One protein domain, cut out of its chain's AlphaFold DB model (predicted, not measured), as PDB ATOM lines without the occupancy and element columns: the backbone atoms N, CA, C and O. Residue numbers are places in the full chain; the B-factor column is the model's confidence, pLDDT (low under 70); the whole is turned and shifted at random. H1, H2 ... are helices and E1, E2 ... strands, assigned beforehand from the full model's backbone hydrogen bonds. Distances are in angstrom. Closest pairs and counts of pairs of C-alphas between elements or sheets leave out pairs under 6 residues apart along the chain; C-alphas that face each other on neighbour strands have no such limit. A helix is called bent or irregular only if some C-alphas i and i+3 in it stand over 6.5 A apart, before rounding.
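AT A GLANCE: This is residues 139 to 266 of the 520 residues of the protein "X-Pro dipeptidyl-peptidase (S15 family)" of Mycolicibacterium conceptionense (UniProt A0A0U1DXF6). What shape do these atoms make? Two antiparallel sheets form a sandwich, E1 E2 E6 E5 partly covering the longer E4 E7 E8; crossed helices H2, H3 and H4 cluster at one end, the small helices H1 and H5 at the other. What is it built of? The printed part has 128 residues with five named helices and eight named strands, along the chain E1 E2 E3 E4 E5 E6 H1 E7 H2 H3 H4 E8 H5. The class is mixed, helices and strands; the whole is compact, radius of gyration of the C-alphas 16.0 A, yet elongated, spanning 47 by 30 by 28 A.

HOW THE PARTS SIT: How is the first sheet paired? E1, residues 143 to 147, and E2, residues 150 to 154, are an antiparallel hairpin, with N 145 and O 152 2.8 A apart, within hydrogen-bond range. E2 runs on into E3, residues 157 to 159, which pairs with no named strand. E5, residues 178 to 181, and E6, residues 187 to 191, are a hairpin with N 180 and O 189 at 2.9 A, and E6 is antiparallel to E2 with N 153 and O 188 at 3.0 A. What faces it? E4, residues 165 to 171, E7, residues 202 to 211, and E8, residues 253 to 261, make a strongly twisted antiparallel sheet, with N 168 and O 208 at 2.9 A and N 207 and O 256 at 2.8 A. The sheets form a sandwich, two sheets face to face, their strands at 25 degrees; the closest C-alphas of E4 and E5 are those of Val 169 and Leu 181, 7.3 A apart. Where are the helices? H1, residues 194 to 199, touches H5, residues 262 to 265, the closest C-alphas being Val 197 and Val 262, 6.3 A. H2, residues 214 to 220, touches H3, residues 229 to 237, closest at C-alphas 220 and 229, 6.1 A; H3 is on the sheet E4 E7 E8 at a height of 9.8 A, across the strands. H3 and H4, residues 240 to 250, are a helical hairpin, closest at C-alphas 237 and 243, 4.8 A. Are the helix backbones complete? Every O i to N i+4 pair is within hydrogen-bond range in H1, H2 and H3, against 5 of 7 in H4; H5 is too short for such a pair.

IN THESE COORDINATES: Where does E1 begin? C-alpha 143 is at (31.387, 25.152, 25.555). Which elements are long? E7 spans 29.2 A, E8 25.5 A and E4 18.3 A from first to last C-alpha. H4, 13.3 A, is irregular: C-alphas 245 and 248 are 7.5 A apart. Where does H5 end? C-alpha 265 is at (19.938, 24.895, 26.051).

THE WHOLE: How large is it? The C-alphas farthest apart, of Ser 199 and Ile 222, are 49.3 A apart. Are there cuts or long links? The printed part has no cut, and no link is long. Where is confidence low? Residues 223 to 226 have pLDDT under 70, while the mean of the printed part is 90.2.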
ATOM      1  N   THR A 139      44.362  30.207  23.121       91.81
ATOM      2  CA  THR A 139      43.143  30.041  22.319       91.81
ATOM      3  C   THR A 139      42.043  29.507  23.210       91.81
ATOM      4  O   THR A 139      42.303  28.575  23.968       91.81
ATOM      5  N   ALA A 140      40.827  30.035  23.099       92.50
ATOM      6  CA  ALA A 140      39.683  29.579  23.879       92.50
ATOM      7  C   ALA A 140      38.457  29.346  22.994       92.50
ATOM      8  O   ALA A 140      38.104  30.182  22.162       92.50
ATOM      9  N   VAL A 141      37.800  28.204  23.193       94.12
ATOM     10  CA  VAL A 141      36.520  27.877  22.557       94.12
ATOM     11  C   VAL A 141      35.554  27.437  23.655       94.12
ATOM     12  O   VAL A 141      35.531  26.255  24.009       94.12
ATOM     13  N   PRO A 142      34.771  28.375  24.220       96.12
ATOM     14  CA  PRO A 142      33.833  28.051  25.280       96.12
ATOM     15  C   PRO A 142      32.805  27.020  24.831       96.12
ATOM     16  O   PRO A 142      32.271  27.087  23.723       96.12
ATOM     17  N   SER A 143      32.492  26.091  25.725       96.75
ATOM     18  CA  SER A 143      31.387  25.152  25.555       96.75
ATOM     19  C   SER A 143      30.440  25.266  26.737       96.75
ATOM     20  O   SER A 143      30.877  25.409  27.879       96.75
ATOM     21  N   VAL A 144      29.142  25.230  26.446       98.06
ATOM     22  CA  VAL A 144      28.071  25.333  27.436       98.06
ATOM     23  C   VAL A 144      27.086  24.202  27.185       98.06
ATOM     24  O   VAL A 144      26.693  23.956  26.045       98.06
ATOM     25  N   GLY A 145      26.701  23.514  28.249       97.69
ATOM     26  CA  GLY A 145      25.728  22.436  28.245       97.69
ATOM     27  C   GLY A 145      24.814  22.515  29.460       97.69
ATOM     28  O   GLY A 145      24.992  23.349  30.349       97.69
ATOM     29  N   ILE A 146      23.821  21.634  29.493       97.12
ATOM     30  CA  ILE A 146      22.903  21.491  30.617       97.12
ATOM     31  C   ILE A 146      22.725  20.009  30.941       97.12
ATOM     32  O   ILE A 146      22.523  19.193  30.045       97.12
ATOM     33  N   THR A 147      22.828  19.670  32.223       96.38
ATOM     34  CA  THR A 147      22.614  18.312  32.743       96.38
ATOM     35  C   THR A 147      21.793  18.437  34.013       96.38
ATOM     36  O   THR A 147      22.140  19.232  34.884       96.38
ATOM     37  N   ASP A 148      20.683  17.701  34.104       94.50
ATOM     38  CA  ASP A 148      19.771  17.721  35.259       94.50
ATOM     39  C   ASP A 148      19.353  19.140  35.687       94.50
ATOM     40  O   ASP A 148      19.326  19.482  36.868       94.50
ATOM     41  N   GLY A 149      19.088  20.006  34.706       96.25
ATOM     42  CA  GLY A 149      18.722  21.404  34.931       96.25
ATOM     43  C   GLY A 149      19.871  22.318  35.372       96.25
ATOM     44  O   GLY A 149      19.637  23.494  35.626       96.25
ATOM     45  N   ILE A 150      21.113  21.831  35.443       98.25
ATOM     46  CA  ILE A 150      22.297  22.632  35.776       98.25
ATOM     47  C   ILE A 150      23.046  23.019  34.509       98.25
ATOM     48  O   ILE A 150      23.599  22.158  33.815       98.25
ATOM     49  N   ILE A 151      23.120  24.323  34.238       98.50
ATOM     50  CA  ILE A 151      23.977  24.847  33.177       98.50
ATOM     51  C   ILE A 151      25.429  24.778  33.649       98.50
ATOM     52  O   ILE A 151      25.775  25.218  34.747       98.50
ATOM     53  N   HIS A 152      26.281  24.202  32.816       98.06
ATOM     54  CA  HIS A 152      27.696  24.009  33.090       98.06
ATOM     55  C   HIS A 152      28.501  24.114  31.797       98.06
ATOM     56  O   HIS A 152      27.948  24.102  30.697       98.06
ATOM     57  N   GLY A 153      29.816  24.225  31.916       97.69
ATOM     58  CA  GLY A 153      30.668  24.355  30.749       97.69
ATOM     59  C   GLY A 153      32.140  24.465  31.083       97.69
ATOM     60  O   GLY A 153      32.563  24.240  32.215       97.69
ATOM     61  N   THR A 154      32.918  24.823  30.073       97.12
ATOM     62  CA  THR A 154      34.332  25.177  30.205       97.12
ATOM     63  C   THR A 154      34.655  26.314  29.249       97.12
ATOM     64  O   THR A 154      34.044  26.432  28.184       97.12
ATOM     65  N   THR A 155      35.625  27.151  29.609       95.44
ATOM     66  CA  THR A 155      36.209  28.142  28.692       95.44
ATOM     67  C   THR A 155      36.920  27.490  27.500       95.44
ATOM     68  O   THR A 155      37.110  28.145  26.477       95.44
ATOM     69  N   GLY A 156      37.309  26.211  27.616       94.25
ATOM     70  CA  GLY A 156      38.004  25.465  26.566       94.25
ATOM     71  C   GLY A 156      39.361  26.065  26.199       94.25
ATOM     72  O   GLY A 156      39.801  25.920  25.058       94.25
ATOM     73  N   ALA A 157      39.986  26.801  27.123       94.38
ATOM     74  CA  ALA A 157      41.216  27.520  26.843       94.38
ATOM     75  C   ALA A 157      42.448  26.609  26.880       94.38
ATOM     76  O   ALA A 157      42.582  25.761  27.763       94.38
ATOM     77  N   THR A 158      43.371  26.825  25.948       93.44
ATOM     78  CA  THR A 158      44.646  26.110  25.854       93.44
ATOM     79  C   THR A 158      45.791  27.086  25.616       93.44
ATOM     80  O   THR A 158      45.694  27.951  24.743       93.44
ATOM     81  N   SER A 159      46.892  26.917  26.354       92.19
ATOM     82  CA  SER A 159      48.154  27.623  26.103       92.19
ATOM     83  C   SER A 159      48.918  26.926  24.979       92.19
ATOM     84  O   SER A 159      49.225  25.735  25.065       92.19
ATOM     85  N   THR A 160      49.280  27.676  23.937       88.06
ATOM     86  CA  THR A 160      50.174  27.170  22.881       88.06
ATOM     87  C   THR A 160      51.606  26.979  23.404       88.06
ATOM     88  O   THR A 160      52.338  26.127  22.901       88.06
ATOM     89  N   GLY A 161      51.999  27.740  24.434       82.38
ATOM     90  CA  GLY A 161      53.275  27.597  25.141       82.38
ATOM     91  C   GLY A 161      53.325  26.410  26.112       82.38
ATOM     92  O   GLY A 161      54.398  26.078  26.614       82.38
ATOM     93  N   GLY A 162      52.189  25.751  26.369       85.69
ATOM     94  CA  GLY A 162      52.077  24.636  27.312       85.69
ATOM     95  C   GLY A 162      52.183  25.051  28.783       85.69
ATOM     96  O   GLY A 162      52.432  24.196  29.635       85.69
ATOM     97  N   LEU A 163      52.021  26.343  29.083       89.00
ATOM     98  CA  LEU A 163      52.025  26.850  30.451       89.00
ATOM     99  C   LEU A 163      50.688  26.548  31.152       89.00
ATOM    100  O   LEU A 163      49.647  26.490  30.490       89.00
ATOM    101  N   PRO A 164      50.689  26.353  32.486       91.50
ATOM    102  CA  PRO A 164      49.456  26.254  33.262       91.50
ATOM    103  C   PRO A 164      48.601  27.510  33.095       91.50
ATOM    104  O   PRO A 164      49.143  28.609  32.983       91.50
ATOM    105  N   LEU A 165      47.281  27.352  33.116       94.00
ATOM    106  CA  LEU A 165      46.332  28.453  32.992       94.00
ATOM    107  C   LEU A 165      45.627  28.716  34.322       94.00
ATOM    108  O   LEU A 165      45.389  27.801  35.108       94.00
ATOM    109  N   THR A 166      45.272  29.976  34.543       93.75
ATOM    110  CA  THR A 166      44.406  30.423  35.635       93.75
ATOM    111  C   THR A 166      43.205  31.157  35.070       93.75
ATOM    112  O   THR A 166      43.305  31.842  34.052       93.75
ATOM    113  N   TYR A 167      42.063  31.005  35.737       95.38
ATOM    114  CA  TYR A 167      40.779  31.491  35.247       95.38
ATOM    115  C   TYR A 167      40.129  32.401  36.285       95.38
ATOM    116  O   TYR A 167      39.959  32.016  37.440       95.38
ATOM    117  N   THR A 168      39.758  33.614  35.878       95.25
ATOM    118  CA  THR A 168      39.132  34.605  36.762       95.25
ATOM    119  C   THR A 168      37.934  35.245  36.077       95.25
ATOM    120  O   THR A 168      38.055  35.754  34.970       95.25
ATOM    121  N   VAL A 169      36.774  35.270  36.732       95.12
ATOM    122  CA  VAL A 169      35.618  36.033  36.235       95.12
ATOM    123  C   VAL A 169      35.908  37.524  36.406       95.12
ATOM    124  O   VAL A 169      36.191  37.971  37.515       95.12
ATOM    125  N   ILE A 170      35.855  38.285  35.312       93.19
ATOM    126  CA  ILE A 170      36.136  39.734  35.298       93.19
ATOM    127  C   ILE A 170      34.951  40.575  34.811       93.19
ATOM    128  O   ILE A 170      34.947  41.791  34.992       93.19
ATOM    129  N   GLY A 171      33.948  39.940  34.201       90.06
ATOM    130  CA  GLY A 171      32.692  40.572  33.814       90.06
ATOM    131  C   GLY A 171      31.521  39.820  34.423       90.06
ATOM    132  O   GLY A 171      31.338  38.636  34.128       90.06
ATOM    133  N   ASP A 172      30.745  40.517  35.252       91.50
ATOM    134  CA  ASP A 172      29.548  39.965  35.880       91.50
ATOM    135  C   ASP A 172      28.530  39.499  34.822       91.50
ATOM    136  O   ASP A 172      28.429  40.117  33.752       91.50
ATOM    137  N   PRO A 173      27.747  38.442  35.106       96.44
ATOM    138  CA  PRO A 173      26.668  38.007  34.230       96.44
ATOM    139  C   PRO A 173      25.693  39.141  33.886       96.44
ATOM    140  O   PRO A 173      25.198  39.858  34.760       96.44
ATOM    141  N   SER A 174      25.404  39.305  32.595       96.69
ATOM    142  CA  SER A 174      24.730  40.486  32.042       96.69
ATOM    143  C   SER A 174      23.304  40.737  32.550       96.69
ATOM    144  O   SER A 174      22.784  41.833  32.342       96.69
ATOM    145  N   ALA A 175      22.654  39.749  33.172       96.00
ATOM    146  CA  ALA A 175      21.307  39.865  33.729       96.00
ATOM    147  C   ALA A 175      21.251  39.639  35.253       96.00
ATOM    148  O   ALA A 175      20.161  39.655  35.821       96.00
ATOM    149  N   GLY A 176      22.398  39.484  35.925       95.25
ATOM    150  CA  GLY A 176      22.474  39.242  37.370       95.25
ATOM    151  C   GLY A 176      22.495  37.765  37.772       95.25
ATOM    152  O   GLY A 176      22.250  37.445  38.937       95.25
ATOM    153  N   GLY A 177      22.768  36.867  36.825       97.62
ATOM    154  CA  GLY A 177      23.091  35.468  37.070       97.62
ATOM    155  C   GLY A 177      24.319  35.290  37.968       97.62
ATOM    156  O   GLY A 177      25.028  36.240  38.306       97.62
ATOM    157  N   LYS A 178      24.592  34.046  38.360       97.88
ATOM    158  CA  LYS A 178      25.755  33.677  39.181       97.88
ATOM    159  C   LYS A 178      26.588  32.631  38.456       97.88
ATOM    160  O   LYS A 178      26.057  31.642  37.957       97.88
ATOM    161  N   VAL A 179      27.901  32.828  38.436       97.56
ATOM    162  CA  VAL A 179      28.866  31.877  37.879       97.56
ATOM    163  C   VAL A 179      29.765  31.353  38.992       97.56
ATOM    164  O   VAL A 179      30.289  32.119  39.799       97.56
ATOM    165  N   ARG A 180      29.957  30.037  39.023       96.44
ATOM    166  CA  ARG A 180      30.962  29.376  39.851       96.44
ATOM    167  C   ARG A 180      31.982  28.753  38.912       96.44
ATOM    168  O   ARG A 180      31.702  27.727  38.300       96.44
ATOM    169  N   LEU A 181      33.123  29.418  38.787       96.56
ATOM    170  CA  LEU A 181      34.242  29.042  37.929       96.56
ATOM    171  C   LEU A 181      35.322  28.361  38.770       96.56
ATOM    172  O   LEU A 181      35.736  28.907  39.795       96.56
ATOM    173  N   ASP A 182      35.789  27.199  38.333       95.31
ATOM    174  CA  ASP A 182      37.003  26.592  38.856       95.31
ATOM    175  C   ASP A 182      38.214  27.337  38.278       95.31
ATOM    176  O   ASP A 182      38.438  27.392  37.064       95.31
ATOM    177  N   SER A 183      38.988  27.960  39.165       92.81
ATOM    178  CA  SER A 183      40.126  28.796  38.783       92.81
ATOM    179  C   SER A 183      41.309  28.013  38.214       92.81
ATOM    180  O   SER A 183      42.230  28.641  37.692       92.81
ATOM    181  N   ALA A 184      41.326  26.683  38.352       91.06
ATOM    182  CA  ALA A 184      42.428  25.823  37.937       91.06
ATOM    183  C   ALA A 184      42.214  25.188  36.557       91.06
ATOM    184  O   ALA A 184      43.189  24.989  35.835       91.06
ATOM    185  N   ASP A 185      40.973  24.869  36.181       93.75
ATOM    186  CA  ASP A 185      40.678  24.187  34.909       93.75
ATOM    187  C   ASP A 185      39.661  24.912  34.011       93.75
ATOM    188  O   ASP A 185      39.415  24.496  32.874       93.75
ATOM    189  N   GLY A 186      39.085  26.018  34.489       95.50
ATOM    190  CA  GLY A 186      38.165  26.841  33.717       95.50
ATOM    191  C   GLY A 186      36.804  26.193  33.481       95.50
ATOM    192  O   GLY A 186      36.037  26.694  32.650       95.50
ATOM    193  N   THR A 187      36.496  25.090  34.168       97.81
ATOM    194  CA  THR A 187      35.142  24.539  34.228       97.81
ATOM    195  C   THR A 187      34.248  25.428  35.082       97.81
ATOM    196  O   THR A 187      34.704  26.111  35.997       97.81
ATOM    197  N   PHE A 188      32.955  25.470  34.778       98.00
ATOM    198  CA  PHE A 188      32.020  26.286  35.542       98.00
ATOM    199  C   PHE A 188      30.629  25.673  35.635       98.00
ATOM    200  O   PHE A 188      30.197  24.913  34.767       98.00
ATOM    201  N   THR A 189      29.903  26.084  36.671       98.25
ATOM    202  CA  THR A 189      28.442  26.001  36.748       98.25
ATOM    203  C   THR A 189      27.848  27.401  36.704       98.25
ATOM    204  O   THR A 189      28.458  28.366  37.176       98.25
ATOM    205  N   PHE A 190      26.653  27.518  36.139       98.50
ATOM    206  CA  PHE A 190      26.001  28.794  35.902       98.50
ATOM    207  C   PHE A 190      24.535  28.755  36.332       98.50
ATOM    208  O   PHE A 190      23.785  27.857  35.957       98.50
ATOM    209  N   LEU A 191      24.141  29.759  37.110       98.62
ATOM    210  CA  LEU A 191      22.762  30.042  37.476       98.62
ATOM    211  C   LEU A 191      22.319  31.280  36.691       98.62
ATOM    212  O   LEU A 191      22.661  32.391  37.106       98.62
ATOM    213  N   PRO A 192      21.588  31.131  35.575       98.38
ATOM    214  CA  PRO A 192      20.999  32.271  34.887       98.38
ATOM    215  C   PRO A 192      20.048  33.032  35.808       98.38
ATOM    216  O   PRO A 192      19.484  32.476  36.760       98.38
ATOM    217  N   TYR A 193      19.827  34.307  35.507       98.38
ATOM    218  CA  TYR A 193      18.802  35.065  36.214       98.38
ATOM    219  C   TYR A 193      17.392  34.577  35.833       98.38
ATOM    220  O   TYR A 193      17.124  34.263  34.672       98.38
ATOM    221  N   ALA A 194      16.457  34.538  36.787       97.50
ATOM    222  CA  ALA A 194      15.126  33.956  36.575       97.50
ATOM    223  C   ALA A 194      14.363  34.544  35.380       97.50
ATOM    224  O   ALA A 194      13.676  33.812  34.677       97.50
ATOM    225  N   THR A 195      14.497  35.844  35.099       96.62
ATOM    226  CA  THR A 195      13.826  36.453  33.937       96.62
ATOM    227  C   THR A 195      14.417  35.990  32.605       96.62
ATOM    228  O   THR A 195      13.699  35.951  31.606       96.62
ATOM    229  N   VAL A 196      15.697  35.606  32.573       97.25
ATOM    230  CA  VAL A 196      16.335  34.987  31.401       97.25
ATOM    231  C   VAL A 196      15.781  33.580  31.200       97.25
ATOM    232  O   VAL A 196      15.436  33.229  30.075       97.25
ATOM    233  N   VAL A 197      15.607  32.812  32.279       96.62
ATOM    234  CA  VAL A 197      14.964  31.488  32.221       96.62
ATOM    235  C   VAL A 197      13.517  31.594  31.747       96.62
ATOM    236  O   VAL A 197      13.134  30.914  30.800       96.62
ATOM    237  N   ASP A 198      12.730  32.496  32.338       94.50
ATOM    238  CA  ASP A 198      11.306  32.670  32.022       94.50
ATOM    239  C   ASP A 198      11.072  33.116  30.568       94.50
ATOM    240  O   ASP A 198      10.056  32.773  29.965       94.50
ATOM    241  N   SER A 199      12.007  33.879  29.992       94.81
ATOM    242  CA  SER A 199      11.919  34.361  28.609       94.81
ATOM    243  C   SER A 199      12.614  33.463  27.580       94.81
ATOM    244  O   SER A 199      12.447  33.703  26.384       94.81
ATOM    245  N   GLY A 200      13.383  32.453  28.011       94.50
ATOM    246  CA  GLY A 200      14.270  31.688  27.127       94.50
ATOM    247  C   GLY A 200      15.355  32.564  26.489       94.50
ATOM    248  O   GLY A 200      15.659  32.415  25.309       94.50
ATOM    249  N   GLY A 201      15.871  33.538  27.241       95.62
ATOM    250  CA  GLY A 201      16.826  34.530  26.762       95.62
ATOM    251  C   GLY A 201      18.284  34.067  26.799       95.62
ATOM    252  O   GLY A 201      18.604  32.898  27.014       95.62
ATOM    253  N   THR A 202      19.181  35.035  26.630       96.56
ATOM    254  CA  THR A 202      20.631  34.827  26.678       96.56
ATOM    255  C   THR A 202      21.258  35.631  27.807       96.56
ATOM    256  O   THR A 202      20.877  36.781  28.033       96.56
ATOM    257  N   GLU A 203      22.282  35.078  28.441       96.50
ATOM    258  CA  GLU A 203      23.098  35.777  29.427       96.50
ATOM    259  C   GLU A 203      24.584  35.569  29.134       96.50
ATOM    260  O   GLU A 203      24.989  34.513  28.653       96.50
ATOM    261  N   LYS A 204      25.404  36.588  29.382       96.25
ATOM    262  CA  LYS A 204      26.837  36.566  29.077       96.25
ATOM    263  C   LYS A 204      27.650  36.935  30.306       96.25
ATOM    264  O   LYS A 204      27.284  37.879  30.998       96.25
ATOM    265  N   PHE A 205      28.775  36.258  30.514       97.50
ATOM    266  CA  PHE A 205      29.816  36.660  31.463       97.50
ATOM    267  C   PHE A 205      31.199  36.580  30.810       97.50
ATOM    268  O   PHE A 205      31.364  35.959  29.756       97.50
ATOM    269  N   THR A 206      32.191  37.213  31.431       96.75
ATOM    270  CA  THR A 206      33.541  37.317  30.861       96.75
ATOM    271  C   THR A 206      34.579  36.744  31.819       96.75
ATOM    272  O   THR A 206      34.597  37.078  33.008       96.75
ATOM    273  N   VAL A 207      35.461  35.899  31.288       96.62
ATOM    274  CA  VAL A 207      36.546  35.233  32.014       96.62
ATOM    275  C   VAL A 207      37.889  35.694  31.464       96.62
ATOM    276  O   VAL A 207      38.138  35.605  30.269       96.62
ATOM    277  N   LEU A 208      38.775  36.148  32.340       95.50
ATOM    278  CA  LEU A 208      40.188  36.307  32.046       95.50
ATOM    279  C   LEU A 208      40.879  34.953  32.207       95.50
ATOM    280  O   LEU A 208      40.804  34.343  33.277       95.50
ATOM    281  N   VAL A 209      41.557  34.511  31.156       95.62
ATOM    282  CA  VAL A 209      42.429  33.340  31.164       95.62
ATOM    283  C   VAL A 209      43.861  33.832  31.083       95.62
ATOM    284  O   VAL A 209      44.190  34.540  30.140       95.62
ATOM    285  N   ALA A 210      44.707  33.474  32.042       93.00
ATOM    286  CA  ALA A 210      46.102  33.907  32.070       93.00
ATOM    287  C   ALA A 210      47.046  32.722  32.268       93.00
ATOM    288  O   ALA A 210      46.772  31.827  33.074       93.00
ATOM    289  N   GLU A 211      48.160  32.720  31.544       93.00
ATOM    290  CA  GLU A 211      49.255  31.788  31.779       93.00
ATOM    291  C   GLU A 211      49.898  32.043  33.144       93.00
ATOM    292  O   GLU A 211      49.998  33.170  33.613       93.00
ATOM    293  N   THR A 212      50.343  30.977  33.802       88.06
ATOM    294  CA  THR A 212      51.136  31.068  35.028       88.06
ATOM    295  C   THR A 212      52.579  30.734  34.710       88.06
ATOM    296  O   THR A 212      52.919  29.589  34.394       88.06
ATOM    297  N   THR A 213      53.454  31.726  34.821       88.38
ATOM    298  CA  THR A 213      54.886  31.543  34.596       88.38
ATOM    299  C   THR A 213      55.608  31.090  35.866       88.38
ATOM    300  O   THR A 213      55.095  31.152  36.988       88.38
ATOM    301  N   ALA A 214      56.871  30.679  35.711       85.56
ATOM    302  CA  ALA A 214      57.754  30.429  36.850       85.56
ATOM    303  C   ALA A 214      57.996  31.696  37.696       85.56
ATOM    304  O   ALA A 214      58.238  31.591  38.898       85.56
ATOM    305  N   PHE A 215      57.927  32.880  37.079       80.31
ATOM    306  CA  PHE A 215      58.054  34.152  37.779       80.31
ATOM    307  C   PHE A 215      56.848  34.399  38.692       80.31
ATOM    308  O   PHE A 215      57.034  34.681  39.878       80.31
ATOM    309  N   ASP A 216      55.630  34.186  38.193       80.00
ATOM    310  CA  ASP A 216      54.400  34.343  38.982       80.00
ATOM    311  C   ASP A 216      54.359  33.349  40.140       80.00
ATOM    312  O   ASP A 216      54.082  33.719  41.285       80.00
ATOM    313  N   ALA A 217      54.723  32.093  39.864       81.94
ATOM    314  CA  ALA A 217      54.818  31.052  40.878       81.94
ATOM    315  C   ALA A 217      55.830  31.415  41.979       81.94
ATOM    316  O   ALA A 217      55.553  31.198  43.157       81.94
ATOM    317  N   ALA A 218      56.979  32.001  41.623       77.06
ATOM    318  CA  ALA A 218      57.976  32.455  42.590       77.06
ATOM    319  C   ALA A 218      57.475  33.638  43.435       77.06
ATOM    320  O   ALA A 218      57.684  33.656  44.649       77.06
ATOM    321  N   LEU A 219      56.770  34.601  42.829       76.12
ATOM    322  CA  LEU A 219      56.179  35.729  43.554       76.12
ATOM    323  C   LEU A 219      55.128  35.275  44.577       76.12
ATOM    324  O   LEU A 219      55.068  35.826  45.679       76.12
ATOM    325  N   GLN A 220      54.338  34.250  44.250       81.69
ATOM    326  CA  GLN A 220      53.330  33.692  45.156       81.69
ATOM    327  C   GLN A 220      53.927  33.020  46.407       81.69
ATOM    328  O   GLN A 220      53.249  32.945  47.430       81.69
ATOM    329  N   GLN A 221      55.194  32.585  46.377       80.50
ATOM    330  CA  GLN A 221      55.870  31.984  47.541       80.50
ATOM    331  C   GLN A 221      56.317  33.014  48.591       80.50
ATOM    332  O   GLN A 221      56.664  32.641  49.713       80.50
ATOM    333  N   ILE A 222      56.314  34.309  48.264       74.75
ATOM    334  CA  ILE A 222      56.736  35.362  49.194       74.75
ATOM    335  C   ILE A 222      55.646  35.551  50.263       74.75
ATOM    336  O   ILE A 222      54.513  35.897  49.918       74.75
ATOM    337  N   PRO A 223      55.942  35.400  51.569       68.62
ATOM    338  CA  PRO A 223      54.947  35.601  52.619       68.62
ATOM    339  C   PRO A 223      54.305  36.990  52.546       68.62
ATOM    340  O   PRO A 223      54.993  37.987  52.329       68.62
ATOM    341  N   ILE A 224      52.989  37.060  52.776       68.94
ATOM    342  CA  ILE A 224      52.156  38.278  52.717       68.94
ATOM    343  C   ILE A 224      52.008  38.830  51.289       68.94
ATOM    344  O   ILE A 224      50.883  38.940  50.813       68.94
ATOM    345  N   VAL A 225      53.100  39.124  50.576       65.12
ATOM    346  CA  VAL A 225      53.067  39.676  49.206       65.12
ATOM    347  C   VAL A 225      52.445  38.690  48.220       65.12
ATOM    348  O   VAL A 225      51.578  39.076  47.440       65.12
ATOM    349  N   GLY A 226      52.810  37.411  48.314       60.75
ATOM    350  CA  GLY A 226      52.319  36.346  47.444       60.75
ATOM    351  C   GLY A 226      50.799  36.190  47.454       60.75
ATOM    352  O   GLY A 226      50.214  35.839  46.434       60.75
ATOM    353  N   SER A 227      50.139  36.555  48.561       70.69
ATOM    354  CA  SER A 227      48.675  36.496  48.672       70.69
ATOM    355  C   SER A 227      47.939  37.524  47.802       70.69
ATOM    356  O   SER A 227      46.773  37.323  47.476       70.69
ATOM    357  N   PHE A 228      48.619  38.599  47.386       73.75
ATOM    358  CA  PHE A 228      48.046  39.641  46.528       73.75
ATOM    359  C   PHE A 228      48.397  39.457  45.049       73.75
ATOM    360  O   PHE A 228      47.747  40.066  44.200       73.75
ATOM    361  N   VAL A 229      49.401  38.631  44.730       78.31
ATOM    362  CA  VAL A 229      49.931  38.468  43.366       78.31
ATOM    363  C   VAL A 229      48.834  38.122  42.354       78.31
ATOM    364  O   VAL A 229      48.748  38.840  41.361       78.31
ATOM    365  N   PRO A 230      47.930  37.147  42.595       81.88
ATOM    366  CA  PRO A 230      46.880  36.831  41.626       81.88
ATOM    367  C   PRO A 230      45.972  38.028  41.313       81.88
ATOM    368  O   PRO A 230      45.674  38.298  40.156       81.88
ATOM    369  N   GLN A 231      45.581  38.799  42.332       80.81
ATOM    370  CA  GLN A 231      44.694  39.956  42.165       80.81
ATOM    371  C   GLN A 231      45.373  41.094  41.395       80.81
ATOM    372  O   GLN A 231      44.752  41.747  40.561       80.81
ATOM    373  N   VAL A 232      46.663  41.319  41.653       80.56
ATOM    374  CA  VAL A 232      47.445  42.322  40.924       80.56
ATOM    375  C   VAL A 232      47.635  41.900  39.468       80.56
ATOM    376  O   VAL A 232      47.447  42.730  38.581       80.56
ATOM    377  N   LEU A 233      47.947  40.627  39.209       83.50
ATOM    378  CA  LEU A 233      48.108  40.108  37.849       83.50
ATOM    379  C   LEU A 233      46.815  40.233  37.039       83.50
ATOM    380  O   LEU A 233      46.862  40.697  35.906       83.50
ATOM    381  N   VAL A 234      45.653  39.945  37.635       83.81
ATOM    382  CA  VAL A 234      44.348  40.154  36.984       83.81
ATOM    383  C   VAL A 234      44.168  41.609  36.531       83.81
ATOM    384  O   VAL A 234      43.716  41.848  35.414       83.81
ATOM    385  N   ILE A 235      44.548  42.589  37.358       83.19
ATOM    386  CA  ILE A 235      44.471  44.017  36.999       83.19
ATOM    387  C   ILE A 235      45.453  44.350  35.869       83.19
ATOM    388  O   ILE A 235      45.089  45.054  34.929       83.19
ATOM    389  N   VAL A 236      46.689  43.849  35.950       81.25
ATOM    390  CA  VAL A 236      47.734  44.097  34.946       81.25
ATOM    391  C   VAL A 236      47.340  43.521  33.584       81.25
ATOM    392  O   VAL A 236      47.448  44.221  32.580       81.25
ATOM    393  N   HIS A 237      46.821  42.295  33.544       87.62
ATOM    394  CA  HIS A 237      46.380  41.642  32.309       87.62
ATOM    395  C   HIS A 237      45.163  42.313  31.663       87.62
ATOM    396  O   HIS A 237      45.008  42.274  30.447       87.62
ATOM    397  N   GLN A 238      44.317  42.992  32.441       86.31
ATOM    398  CA  GLN A 238      43.214  43.787  31.890       86.31
ATOM    399  C   GLN A 238      43.676  45.089  31.207       86.31
ATOM    400  O   GLN A 238      42.860  45.771  30.587       86.31
ATOM    401  N   MET A 239      44.959  45.462  31.301       83.94
ATOM    402  CA  MET A 239      45.531  46.643  30.648       83.94
ATOM    403  C   MET A 239      46.275  46.228  29.366       83.94
ATOM    404  O   MET A 239      47.430  45.822  29.468       83.94
ATOM    405  N   PRO A 240      45.703  46.393  28.154       75.31
ATOM    406  CA  PRO A 240      46.225  45.748  26.940       75.31
ATOM    407  C   PRO A 240      47.709  46.036  26.665       75.31
ATOM    408  O   PRO A 240      48.520  45.128  26.563       75.31
ATOM    409  N   VAL A 241      48.106  47.314  26.674       78.25
ATOM    410  CA  VAL A 241      49.498  47.727  26.396       78.25
ATOM    411  C   VAL A 241      50.481  47.245  27.469       78.25
ATOM    412  O   VAL A 241      51.648  46.995  27.176       78.25
ATOM    413  N   VAL A 242      50.034  47.159  28.723       76.12
ATOM    414  CA  VAL A 242      50.886  46.728  29.840       76.12
ATOM    415  C   VAL A 242      51.014  45.207  29.841       76.12
ATOM    416  O   VAL A 242      52.117  44.709  30.041       76.12
ATOM    417  N   SER A 243      49.919  44.493  29.566       80.56
ATOM    418  CA  SER A 243      49.900  43.039  29.420       80.56
ATOM    419  C   SER A 243      50.838  42.598  28.299       80.56
ATOM    420  O   SER A 243      51.767  41.849  28.571       80.56
ATOM    421  N   ASP A 244      50.704  43.156  27.090       79.62
ATOM    422  CA  ASP A 244      51.550  42.800  25.938       79.62
ATOM    423  C   ASP A 244      53.043  43.053  26.207       79.62
ATOM    424  O   ASP A 244      53.919  42.291  25.797       79.62
ATOM    425  N   LEU A 245      53.354  44.146  26.915       76.69
ATOM    426  CA  LEU A 245      54.727  44.493  27.271       76.69
ATOM    427  C   LEU A 245      55.320  43.527  28.306       76.69
ATOM    428  O   LEU A 245      56.522  43.255  28.274       76.69
ATOM    429  N   LEU A 246      54.500  43.056  29.247       81.69
ATOM    430  CA  LEU A 246      54.926  42.197  30.348       81.69
ATOM    431  C   LEU A 246      54.728  40.706  30.067       81.69
ATOM    432  O   LEU A 246      55.276  39.907  30.822       81.69
ATOM    433  N   ALA A 247      54.042  40.320  28.991       81.56
ATOM    434  CA  ALA A 247      53.765  38.928  28.644       81.56
ATOM    435  C   ALA A 247      55.006  38.008  28.659       81.56
ATOM    436  O   ALA A 247      54.921  36.907  29.204       81.56
ATOM    437  N   PRO A 248      56.212  38.439  28.220       82.56
ATOM    438  CA  PRO A 248      57.420  37.614  28.350       82.56
ATOM    439  C   PRO A 248      57.830  37.280  29.795       82.56
ATOM    440  O   PRO A 248      58.658  36.394  30.006       82.56
ATOM    441  N   LEU A 249      57.324  38.030  30.778       79.88
ATOM    442  CA  LEU A 249      57.620  37.883  32.201       79.88
ATOM    443  C   LEU A 249      56.473  37.224  32.974       79.88
ATOM    444  O   LEU A 249      56.753  36.355  33.791       79.88
ATOM    445  N   ILE A 250      55.229  37.655  32.740       80.75
ATOM    446  CA  ILE A 250      54.037  37.239  33.507       80.75
ATOM    447  C   ILE A 250      53.087  36.326  32.717       80.75
ATOM    448  O   ILE A 250      52.027  35.974  33.213       80.75
ATOM    449  N   GLY A 251      53.460  35.942  31.494       87.25
ATOM    450  CA  GLY A 251      52.654  35.082  30.629       87.25
ATOM    451  C   GLY A 251      51.629  35.849  29.798       87.25
ATOM    452  O   GLY A 251      51.354  37.028  30.039       87.25
ATOM    453  N   GLU A 252      51.078  35.183  28.787       90.25
ATOM    454  CA  GLU A 252      49.986  35.728  27.979       90.25
ATOM    455  C   GLU A 252      48.653  35.680  28.742       90.25
ATOM    456  O   GLU A 252      48.454  34.858  29.642       90.25
ATOM    457  N   ALA A 253      47.709  36.537  28.353       91.56
ATOM    458  CA  ALA A 253      46.339  36.492  28.850       91.56
ATOM    459  C   ALA A 253      45.326  36.743  27.728       91.56
ATOM    460  O   ALA A 253      45.581  37.520  26.814       91.56
ATOM    461  N   GLU A 254      44.165  36.101  27.826       92.19
ATOM    462  CA  GLU A 254      43.065  36.196  26.870       92.19
ATOM    463  C   GLU A 254      41.747  36.439  27.606       92.19
ATOM    464  O   GLU A 254      41.459  35.830  28.642       92.19
ATOM    465  N   VAL A 255      40.927  37.328  27.052       92.88
ATOM    466  CA  VAL A 255      39.594  37.629  27.576       92.88
ATOM    467  C   VAL A 255      38.563  36.808  26.816       92.88
ATOM    468  O   VAL A 255      38.335  37.001  25.626       92.88
ATOM    469  N   VAL A 256      37.909  35.901  27.530       94.62
ATOM    470  CA  VAL A 256      36.978  34.925  26.978       94.62
ATOM    471  C   VAL A 256      35.554  35.292  27.360       94.62
ATOM    472  O   VAL A 256      35.168  35.281  28.530       94.62
ATOM    473  N   ASP A 257      34.751  35.578  26.346       95.81
ATOM    474  CA  ASP A 257      33.325  35.819  26.493       95.81
ATOM    475  C   ASP A 257      32.543  34.505  26.435       95.81
ATOM    476  O   ASP A 257      32.542  33.808  25.418       95.81
ATOM    477  N   VAL A 258      31.836  34.181  27.517       97.12
ATOM    478  CA  VAL A 258      30.976  32.998  27.593       97.12
ATOM    479  C   VAL A 258      29.526  33.430  27.415       97.12
ATOM    480  O   VAL A 258      28.957  34.105  28.271       97.12
ATOM    481  N   ASN A 259      28.928  33.030  26.292       97.00
ATOM    482  CA  ASN A 259      27.518  33.270  25.999       97.00
ATOM    483  C   ASN A 259      26.694  32.037  26.381       97.00
ATOM    484  O   ASN A 259      26.917  30.947  25.857       97.00
ATOM    485  N   VAL A 260      25.722  32.222  27.267       97.69
ATOM    486  CA  VAL A 260      24.775  31.198  27.702       97.69
ATOM    487  C   VAL A 260      23.427  31.486  27.051       97.69
ATOM    488  O   VAL A 260      22.714  32.404  27.454       97.69
ATOM    489  N   ASP A 261      23.076  30.707  26.032       97.25
ATOM    490  CA  ASP A 261      21.756  30.757  25.400       97.25
ATOM    491  C   ASP A 261      20.809  29.791  26.118       97.25
ATOM    492  O   ASP A 261      20.792  28.590  25.844       97.25
ATOM    493  N   VAL A 262      20.054  30.307  27.091       96.69
ATOM    494  CA  VAL A 262      19.164  29.483  27.918       96.69
ATOM    495  C   VAL A 262      18.025  28.918  27.077       96.69
ATOM    496  O   VAL A 262      17.672  27.759  27.264       96.69
ATOM    497  N   GLY A 263      17.489  29.680  26.120       94.69
ATOM    498  CA  GLY A 263      16.421  29.208  25.237       94.69
ATOM    499  C   GLY A 263      16.855  28.055  24.333       94.69
ATOM    500  O   GLY A 263      16.078  27.127  24.102       94.69
ATOM    501  N   ALA A 264      18.101  28.082  23.849       95.81
ATOM    502  CA  ALA A 264      18.669  26.989  23.065       95.81
ATOM    503  C   ALA A 264      19.026  25.763  23.923       95.81
ATOM    504  O   ALA A 264      18.830  24.632  23.479       95.81
ATOM    505  N   LEU A 265      19.548  25.975  25.137       96.12
ATOM    506  CA  LEU A 265      19.938  24.895  26.051       96.12
ATOM    507  C   LEU A 265      18.729  24.194  26.680       96.12
ATOM    508  O   LEU A 265      18.722  22.974  26.820       96.12
ATOM    509  N   ALA A 266      17.723  24.970  27.072       94.25
ATOM    510  CA  ALA A 266      16.579  24.528  27.850       94.25
ATOM    511  C   ALA A 266      15.279  25.080  27.241       94.25
ATOM    512  O   ALA A 266      14.816  26.163  27.609       94.25
TER     513      ALA A 266